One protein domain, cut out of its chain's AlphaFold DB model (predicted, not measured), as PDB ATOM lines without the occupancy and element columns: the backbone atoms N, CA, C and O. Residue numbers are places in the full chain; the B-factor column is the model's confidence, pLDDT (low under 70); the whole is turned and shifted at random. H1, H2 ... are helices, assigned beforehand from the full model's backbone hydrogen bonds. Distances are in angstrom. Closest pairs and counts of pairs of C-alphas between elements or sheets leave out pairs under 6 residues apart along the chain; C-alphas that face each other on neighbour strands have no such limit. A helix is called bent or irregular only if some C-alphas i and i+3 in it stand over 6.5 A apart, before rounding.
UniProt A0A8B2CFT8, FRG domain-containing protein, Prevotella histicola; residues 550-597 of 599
ATOM      1  N   GLU A 550     -25.798  -9.919  40.294       97.62
ATOM      2  CA  GLU A 550     -26.996  -9.900  39.455       97.62
ATOM      3  C   GLU A 550     -27.164 -11.229  38.704       97.62
ATOM      4  O   GLU A 550     -28.262 -11.772  38.664       97.62
ATOM      5  N   GLU A 551     -26.075 -11.799  38.173       97.75
ATOM      6  CA  GLU A 551     -26.091 -13.122  37.533       97.75
ATOM      7  C   GLU A 551     -26.488 -14.215  38.540       97.75
ATOM      8  O   GLU A 551     -27.341 -15.052  38.260       97.75
ATOM      9  N   LEU A 552     -25.948 -14.190  39.762       97.88
ATOM     10  CA  LEU A 552     -26.361 -15.148  40.793       97.88
ATOM     11  C   LEU A 552     -27.814 -14.938  41.245       97.88
ATOM     12  O   LEU A 552     -28.505 -15.914  41.520       97.88
ATOM     13  N   GLU A 553     -28.300 -13.697  41.303       97.31
ATOM     14  CA  GLU A 553     -29.711 -13.402  41.585       97.31
ATOM     15  C   GLU A 553     -30.639 -13.957  40.496       97.31
ATOM     16  O   GLU A 553     -31.678 -14.523  40.835       97.31
ATOM     17  N   GLN A 554     -30.240 -13.886  39.221       96.38
ATOM     18  CA  GLN A 554     -30.958 -14.531  38.115       96.38
ATOM     19  C   GLN A 554     -30.990 -16.053  38.268       96.38
ATOM     20  O   GLN A 554     -32.050 -16.655  38.127       96.38
ATOM     21  N   TYR A 555     -29.856 -16.672  38.609       97.06
ATOM     22  CA  TYR A 555     -29.803 -18.109  38.870       97.06
ATOM     23  C   TYR A 555     -30.734 -18.512  40.023       97.06
ATOM     24  O   TYR A 555     -31.569 -19.400  39.864       97.06
ATOM     25  N   TYR A 556     -30.644 -17.847  41.180       97.69
ATOM     26  CA  TYR A 556     -31.471 -18.203  42.336       97.69
ATOM     27  C   TYR A 556     -32.970 -17.998  42.083       97.69
ATOM     28  O   TYR A 556     -33.769 -18.739  42.651       97.69
ATOM     29  N   ALA A 557     -33.353 -17.059  41.211       96.81
ATOM     30  CA  ALA A 557     -34.749 -16.822  40.851       96.81
ATOM     31  C   ALA A 557     -35.421 -18.023  40.157       96.81
ATOM     32  O   ALA A 557     -36.629 -18.192  40.305       96.81
ATOM     33  N   THR A 558     -34.662 -18.862  39.441       95.38
ATOM     34  CA  THR A 558     -35.192 -20.012  38.675       95.38
ATOM     35  C   THR A 558     -34.609 -21.364  39.098       95.38
ATOM     36  O   THR A 558     -35.061 -22.409  38.636       95.38
ATOM     37  N   SER A 559     -33.631 -21.378  40.005       96.62
ATOM     38  CA  SER A 559     -32.861 -22.576  40.373       96.62
ATOM     39  C   SER A 559     -33.691 -23.777  40.851       96.62
ATOM     40  O   SER A 559     -33.279 -24.911  40.618       96.62
ATOM     41  N   LEU A 560     -34.848 -23.568  41.492       97.00
ATOM     42  CA  LEU A 560     -35.723 -24.662  41.936       97.00
ATOM     43  C   LEU A 560     -36.413 -25.361  40.758       97.00
ATOM     44  O   LEU A 560     -36.434 -26.589  40.702       97.00
ATOM     45  N   GLU A 561     -36.943 -24.583  39.812       95.94
ATOM     46  CA  GLU A 561     -37.545 -25.102  38.579       95.94
ATOM     47  C   GLU A 561     -36.485 -25.803  37.728       95.94
ATOM     48  O   GLU A 561     -36.657 -26.963  37.349       95.94
ATOM     49  N   PHE A 562     -35.335 -25.143  37.550       95.44
ATOM     50  CA  PHE A 562     -34.169 -25.716  36.888       95.44
ATOM     51  C   PHE A 562     -33.758 -27.050  37.516       95.44
ATOM     52  O   PHE A 562     -33.528 -28.019  36.801       95.44
ATOM     53  N   TRP A 563     -33.658 -27.131  38.846       97.44
ATOM     54  CA  TRP A 563     -33.221 -28.352  39.522       97.44
ATOM     55  C   TRP A 563     -34.213 -29.502  39.341       97.44
ATOM     56  O   TRP A 563     -33.809 -30.645  39.110       97.44
ATOM     57  N   HIS A 564     -35.510 -29.200  39.402       96.38
ATOM     58  CA  HIS A 564     -36.553 -30.184  39.151       96.38
ATOM     59  C   HIS A 564     -36.469 -30.731  37.714       96.38
ATOM     60  O   HIS A 564     -36.452 -31.950  37.515       96.38
ATOM     61  N   GLU A 565     -36.333 -29.856  36.713       94.31
ATOM     62  CA  GLU A 565     -36.124 -30.256  35.314       94.31
ATOM     63  C   GLU A 565     -34.820 -31.049  35.142       94.31
ATOM     64  O   GLU A 565     -34.802 -32.118  34.521       94.31
ATOM     65  N   PHE A 566     -33.733 -30.577  35.753       96.06
ATOM     66  CA  PHE A 566     -32.425 -31.215  35.735       96.06
ATOM     67  C   PHE A 566     -32.500 -32.670  36.218       96.06
ATOM     68  O   PHE A 566     -31.946 -33.563  35.574       96.06
ATOM     69  N   CYS A 567     -33.231 -32.928  37.303       96.31
ATOM     70  CA  CYS A 567     -33.362 -34.257  37.899       96.31
ATOM     71  C   CYS A 567     -34.391 -35.162  37.202       96.31
ATOM     72  O   CYS A 567     -34.350 -36.384  37.377       96.31
ATOM     73  N   SER A 568     -35.304 -34.595  36.409       93.00
ATOM     74  CA  SER A 568     -36.470 -35.298  35.849       93.00
ATOM     75  C   SER A 568     -36.123 -36.549  35.033       93.00
ATOM     76  O   SER A 568     -36.857 -37.538  35.086       93.00
ATOM     77  N   ASN A 569     -34.979 -36.556  34.348       94.81
ATOM     78  CA  ASN A 569     -34.502 -37.665  33.520       94.81
ATOM     79  C   ASN A 569     -33.207 -38.312  34.038       94.81
ATOM     80  O   ASN A 569     -32.518 -38.990  33.279       94.81
ATOM     81  N   ILE A 570     -32.873 -38.125  35.320       96.12
ATOM     82  CA  ILE A 570     -31.776 -38.835  35.991       96.12
ATOM     83  C   ILE A 570     -32.311 -40.125  36.614       96.12
ATOM     84  O   ILE A 570     -33.391 -40.137  37.208       96.12
ATOM     85  N   HIS A 571     -31.558 -41.213  36.477       94.88
ATOM     86  CA  HIS A 571     -31.895 -42.532  36.994       94.88
ATOM     87  C   HIS A 571     -30.693 -43.180  37.685       94.88
ATOM     88  O   HIS A 571     -29.547 -43.072  37.242       94.88
ATOM     89  N   PHE A 572     -30.981 -43.896  38.765       92.12
ATOM     90  CA  PHE A 572     -30.042 -44.755  39.474       92.12
ATOM     91  C   PHE A 572     -30.430 -46.206  39.189       92.12
ATOM     92  O   PHE A 572     -31.615 -46.542  39.203       92.12
ATOM     93  N   TYR A 573     -29.445 -47.058  38.921       89.12
ATOM     94  CA  TYR A 573     -29.695 -48.471  38.662       89.12
ATOM     95  C   TYR A 573     -29.644 -49.272  39.970       89.12
ATOM     96  O   TYR A 573     -28.562 -49.558  40.483       89.12
ATOM     97  N   SER A 574     -30.824 -49.585  40.503       86.50
ATOM     98  CA  SER A 574     -31.103 -50.534  41.594       86.50
ATOM     99  C   SER A 574     -32.576 -50.386  42.017       86.50
ATOM    100  O   SER A 574     -33.217 -49.398  41.638       86.50
ATOM    101  N   PRO A 575     -33.141 -51.309  42.820       88.00
ATOM    102  CA  PRO A 575     -34.491 -51.141  43.364       88.00
ATOM    103  C   PRO A 575     -34.689 -49.853  44.174       88.00
ATOM    104  O   PRO A 575     -35.759 -49.248  44.122       88.00
ATOM    105  N   GLU A 576     -33.660 -49.391  44.888       86.69
ATOM    106  CA  GLU A 576     -33.693 -48.119  45.618       86.69
ATOM    107  C   GLU A 576     -33.556 -46.875  44.718       86.69
ATOM    108  O   GLU A 576     -33.734 -45.748  45.183       86.69
ATOM    109  N   GLY A 577     -33.284 -47.047  43.421       88.81
ATOM    110  CA  GLY A 577     -32.948 -45.946  42.526       88.81
ATOM    111  C   GLY A 577     -34.062 -44.916  42.316       88.81
ATOM    112  O   GLY A 577     -33.785 -43.722  42.180       88.81
ATOM    113  N   ALA A 578     -35.329 -45.342  42.358       87.81
ATOM    114  CA  ALA A 578     -36.472 -44.428  42.301       87.81
ATOM    115  C   ALA A 578     -36.534 -43.513  43.535       87.81
ATOM    116  O   ALA A 578     -36.838 -42.327  43.409       87.81
ATOM    117  N   LEU A 579     -36.196 -44.046  44.711       89.12
ATOM    118  CA  LEU A 579     -36.158 -43.277  45.949       89.12
ATOM    119  C   LEU A 579     -34.933 -42.355  46.000       89.12
ATOM    120  O   LEU A 579     -35.054 -41.196  46.388       89.12
ATOM    121  N   MET A 580     -33.769 -42.814  45.524       91.06
ATOM    122  CA  MET A 580     -32.591 -41.948  45.359       91.06
ATOM    123  C   MET A 580     -32.896 -40.743  44.461       91.06
ATOM    124  O   MET A 580     -32.500 -39.623  44.776       91.06
ATOM    125  N   LYS A 581     -33.641 -40.954  43.368       92.88
ATOM    126  CA  LYS A 581     -34.114 -39.875  42.491       92.88
ATOM    127  C   LYS A 581     -35.052 -38.909  43.218       92.88
ATOM    128  O   LYS A 581     -34.905 -37.701  43.059       92.88
ATOM    129  N   GLU A 582     -35.987 -39.417  44.015       91.31
ATOM    130  CA  GLU A 582     -36.904 -38.594  44.817       91.31
ATOM    131  C   GLU A 582     -36.137 -37.716  45.822       91.31
ATOM    132  O   GLU A 582     -36.346 -36.505  45.879       91.31
ATOM    133  N   HIS A 583     -35.156 -38.287  46.527       91.50
ATOM    134  CA  HIS A 583     -34.267 -37.535  47.419       91.50
ATOM    135  C   HIS A 583     -33.416 -36.504  46.662       91.50
ATOM    136  O   HIS A 583     -33.226 -35.392  47.149       91.50
ATOM    137  N   LEU A 584     -32.936 -36.843  45.459       95.56
ATOM    138  CA  LEU A 584     -32.183 -35.920  44.611       95.56
ATOM    139  C   LEU A 584     -33.045 -34.716  44.199       95.56
ATOM    140  O   LEU A 584     -32.594 -33.580  44.317       95.56
ATOM    141  N   ILE A 585     -34.291 -34.945  43.775       96.00
ATOM    142  CA  ILE A 585     -35.248 -33.876  43.439       96.00
ATOM    143  C   ILE A 585     -35.501 -32.977  44.658       96.00
ATOM    144  O   ILE A 585     -35.509 -31.754  44.530       96.00
ATOM    145  N   ASN A 586     -35.638 -33.576  45.843       94.38
ATOM    146  CA  ASN A 586     -35.944 -32.880  47.093       94.38
ATOM    147  C   ASN A 586     -34.725 -32.257  47.793       94.38
ATOM    148  O   ASN A 586     -34.882 -31.636  48.845       94.38
ATOM    149  N   LEU A 587     -33.526 -32.353  47.215       95.31
ATOM    150  CA  LEU A 587     -32.296 -31.794  47.785       95.31
ATOM    151  C   LEU A 587     -32.388 -30.300  48.182       95.31
ATOM    152  O   LEU A 587     -31.823 -29.944  49.218       95.31
ATOM    153  N   PRO A 588     -33.119 -29.417  47.463       96.62
ATOM    154  CA  PRO A 588     -33.310 -28.026  47.885       96.62
ATOM    155  C   PRO A 588     -34.073 -27.849  49.208       96.62
ATOM    156  O   PRO A 588     -33.983 -26.785  49.827       96.62
ATOM    157  N   LEU A 589     -34.828 -28.866  49.642       93.81
ATOM    158  CA  LEU A 589     -35.548 -28.871  50.918       93.81
ATOM    159  C   LEU A 589     -34.636 -29.236  52.098       93.81
ATOM    160  O   LEU A 589     -34.975 -28.927  53.240       93.81
ATOM    161  N   ASP A 590     -33.480 -29.854  51.839       92.44
ATOM    162  CA  ASP A 590     -32.506 -30.201  52.869       92.44
ATOM    163  C   ASP A 590     -31.723 -28.944  53.311       92.44
ATOM    164  O   ASP A 590     -30.994 -28.346  52.506       92.44
ATOM    165  N   PRO A 591     -31.799 -28.535  54.596       93.31
ATOM    166  CA  PRO A 591     -31.090 -27.359  55.102       93.31
ATOM    167  C   PRO A 591     -29.572 -27.386  54.871       93.31
ATOM    168  O   PRO A 591     -28.956 -26.322  54.776       93.31
ATOM    169  N   ARG A 592     -28.960 -28.575  54.756       93.50
ATOM    170  CA  ARG A 592     -27.518 -28.753  54.506       93.50
ATOM    171  C   ARG A 592     -27.105 -28.286  53.109       93.50
ATOM    172  O   ARG A 592     -25.971 -27.835  52.926       93.50
ATOM    173  N   TYR A 593     -28.007 -28.386  52.134       96.25
ATOM    174  CA  TYR A 593     -27.728 -28.139  50.713       96.25
ATOM    175  C   TYR A 593     -28.522 -26.968  50.133       96.25
ATOM    176  O   TYR A 593     -28.206 -26.496  49.042       96.25
ATOM    177  N   LYS A 594     -29.489 -26.438  50.892       96.25
ATOM    178  CA  LYS A 594     -30.339 -25.299  50.521       96.25
ATOM    179  C   LYS A 594     -29.570 -24.101  49.951       96.25
ATOM    180  O   LYS A 594     -30.052 -23.474  49.015       96.25
ATOM    181  N   TRP A 595     -28.363 -23.822  50.452       96.44
ATOM    182  CA  TRP A 595     -27.489 -22.733  49.981       96.44
ATOM    183  C   TRP A 595     -27.152 -22.797  48.482       96.44
ATOM    184  O   TRP A 595     -26.768 -21.788  47.900       96.44
ATOM    185  N   ALA A 596     -27.256 -23.971  47.851       97.69
ATOM    186  CA  ALA A 596     -26.990 -24.125  46.425       97.69
ATOM    187  C   ALA A 596     -28.168 -23.674  45.542       97.69
ATOM    188  O   ALA A 596     -27.983 -23.465  44.343       97.69
ATOM    189  N   PHE A 597     -29.356 -23.505  46.128       97.44
ATOM    190  CA  PHE A 597     -30.621 -23.265  45.425       97.44
ATOM    191  C   PHE A 597     -31.356 -22.020  45.926       97.44
ATOM    192  O   PHE A 597     -32.161 -21.435  45.219       97.44
TER     193      PHE A 597
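Overview. This is residues 550 to 597 of the 599 residues of the protein "FRG domain-containing protein" of Prevotella histicola (UniProt A0A8B2CFT8). The domain is a helical hairpin with one longer leg: the far arm H1b of the bent helix H1 and the helix H2 lie side by side, and H1a reaches on past H2. After H2, residues 586 to 597 swing away from H1 and turn back toward it. The printed part has 48 residues with two named helices, H1 then H2, and no named strand; its class is all helix. It is loose, with a radius of gyration of the C-alphas of 12.2 A, and flat, spanning 42 by 22 by 10 A.

Arrangement. H1, residues 550 to 568, was assigned as one helix by its hydrogen bonds but is bent: C-alphas 557 and 560 are 8.0 A apart. Its arms, H1a, residues 550 to 557, and H1b, residues 560 to 568, stand at a steep tilt of 63 degrees. H1b and H2, residues 577 to 585, touch and form a helical hairpin, opposite ways at a shallow tilt of 15 degrees; their closest C-alphas, of His 564 and Ile 585, are 5.8 A apart. H1a and H2 are apart. In H1a, H1b and H2 every O i to N i+4 pair is within hydrogen-bond range.

Along the chain. H1a begins at C-alpha 550 (-26.996, -9.900, 39.455) and is 10.5 A long. H1b and H2 each measure 12.3 A; H2 ends at C-alpha 585 (-35.248, -33.876, 43.439).

Size, cuts and confidence. The C-alphas of Glu 550 and Pro 575, the two farthest apart, are 42.1 A apart. The printed part has no cut, and the link from H1 to H2 is short, with 8 residues. The mean pLDDT of the printed part is 94.3, and no printed residue is under 70.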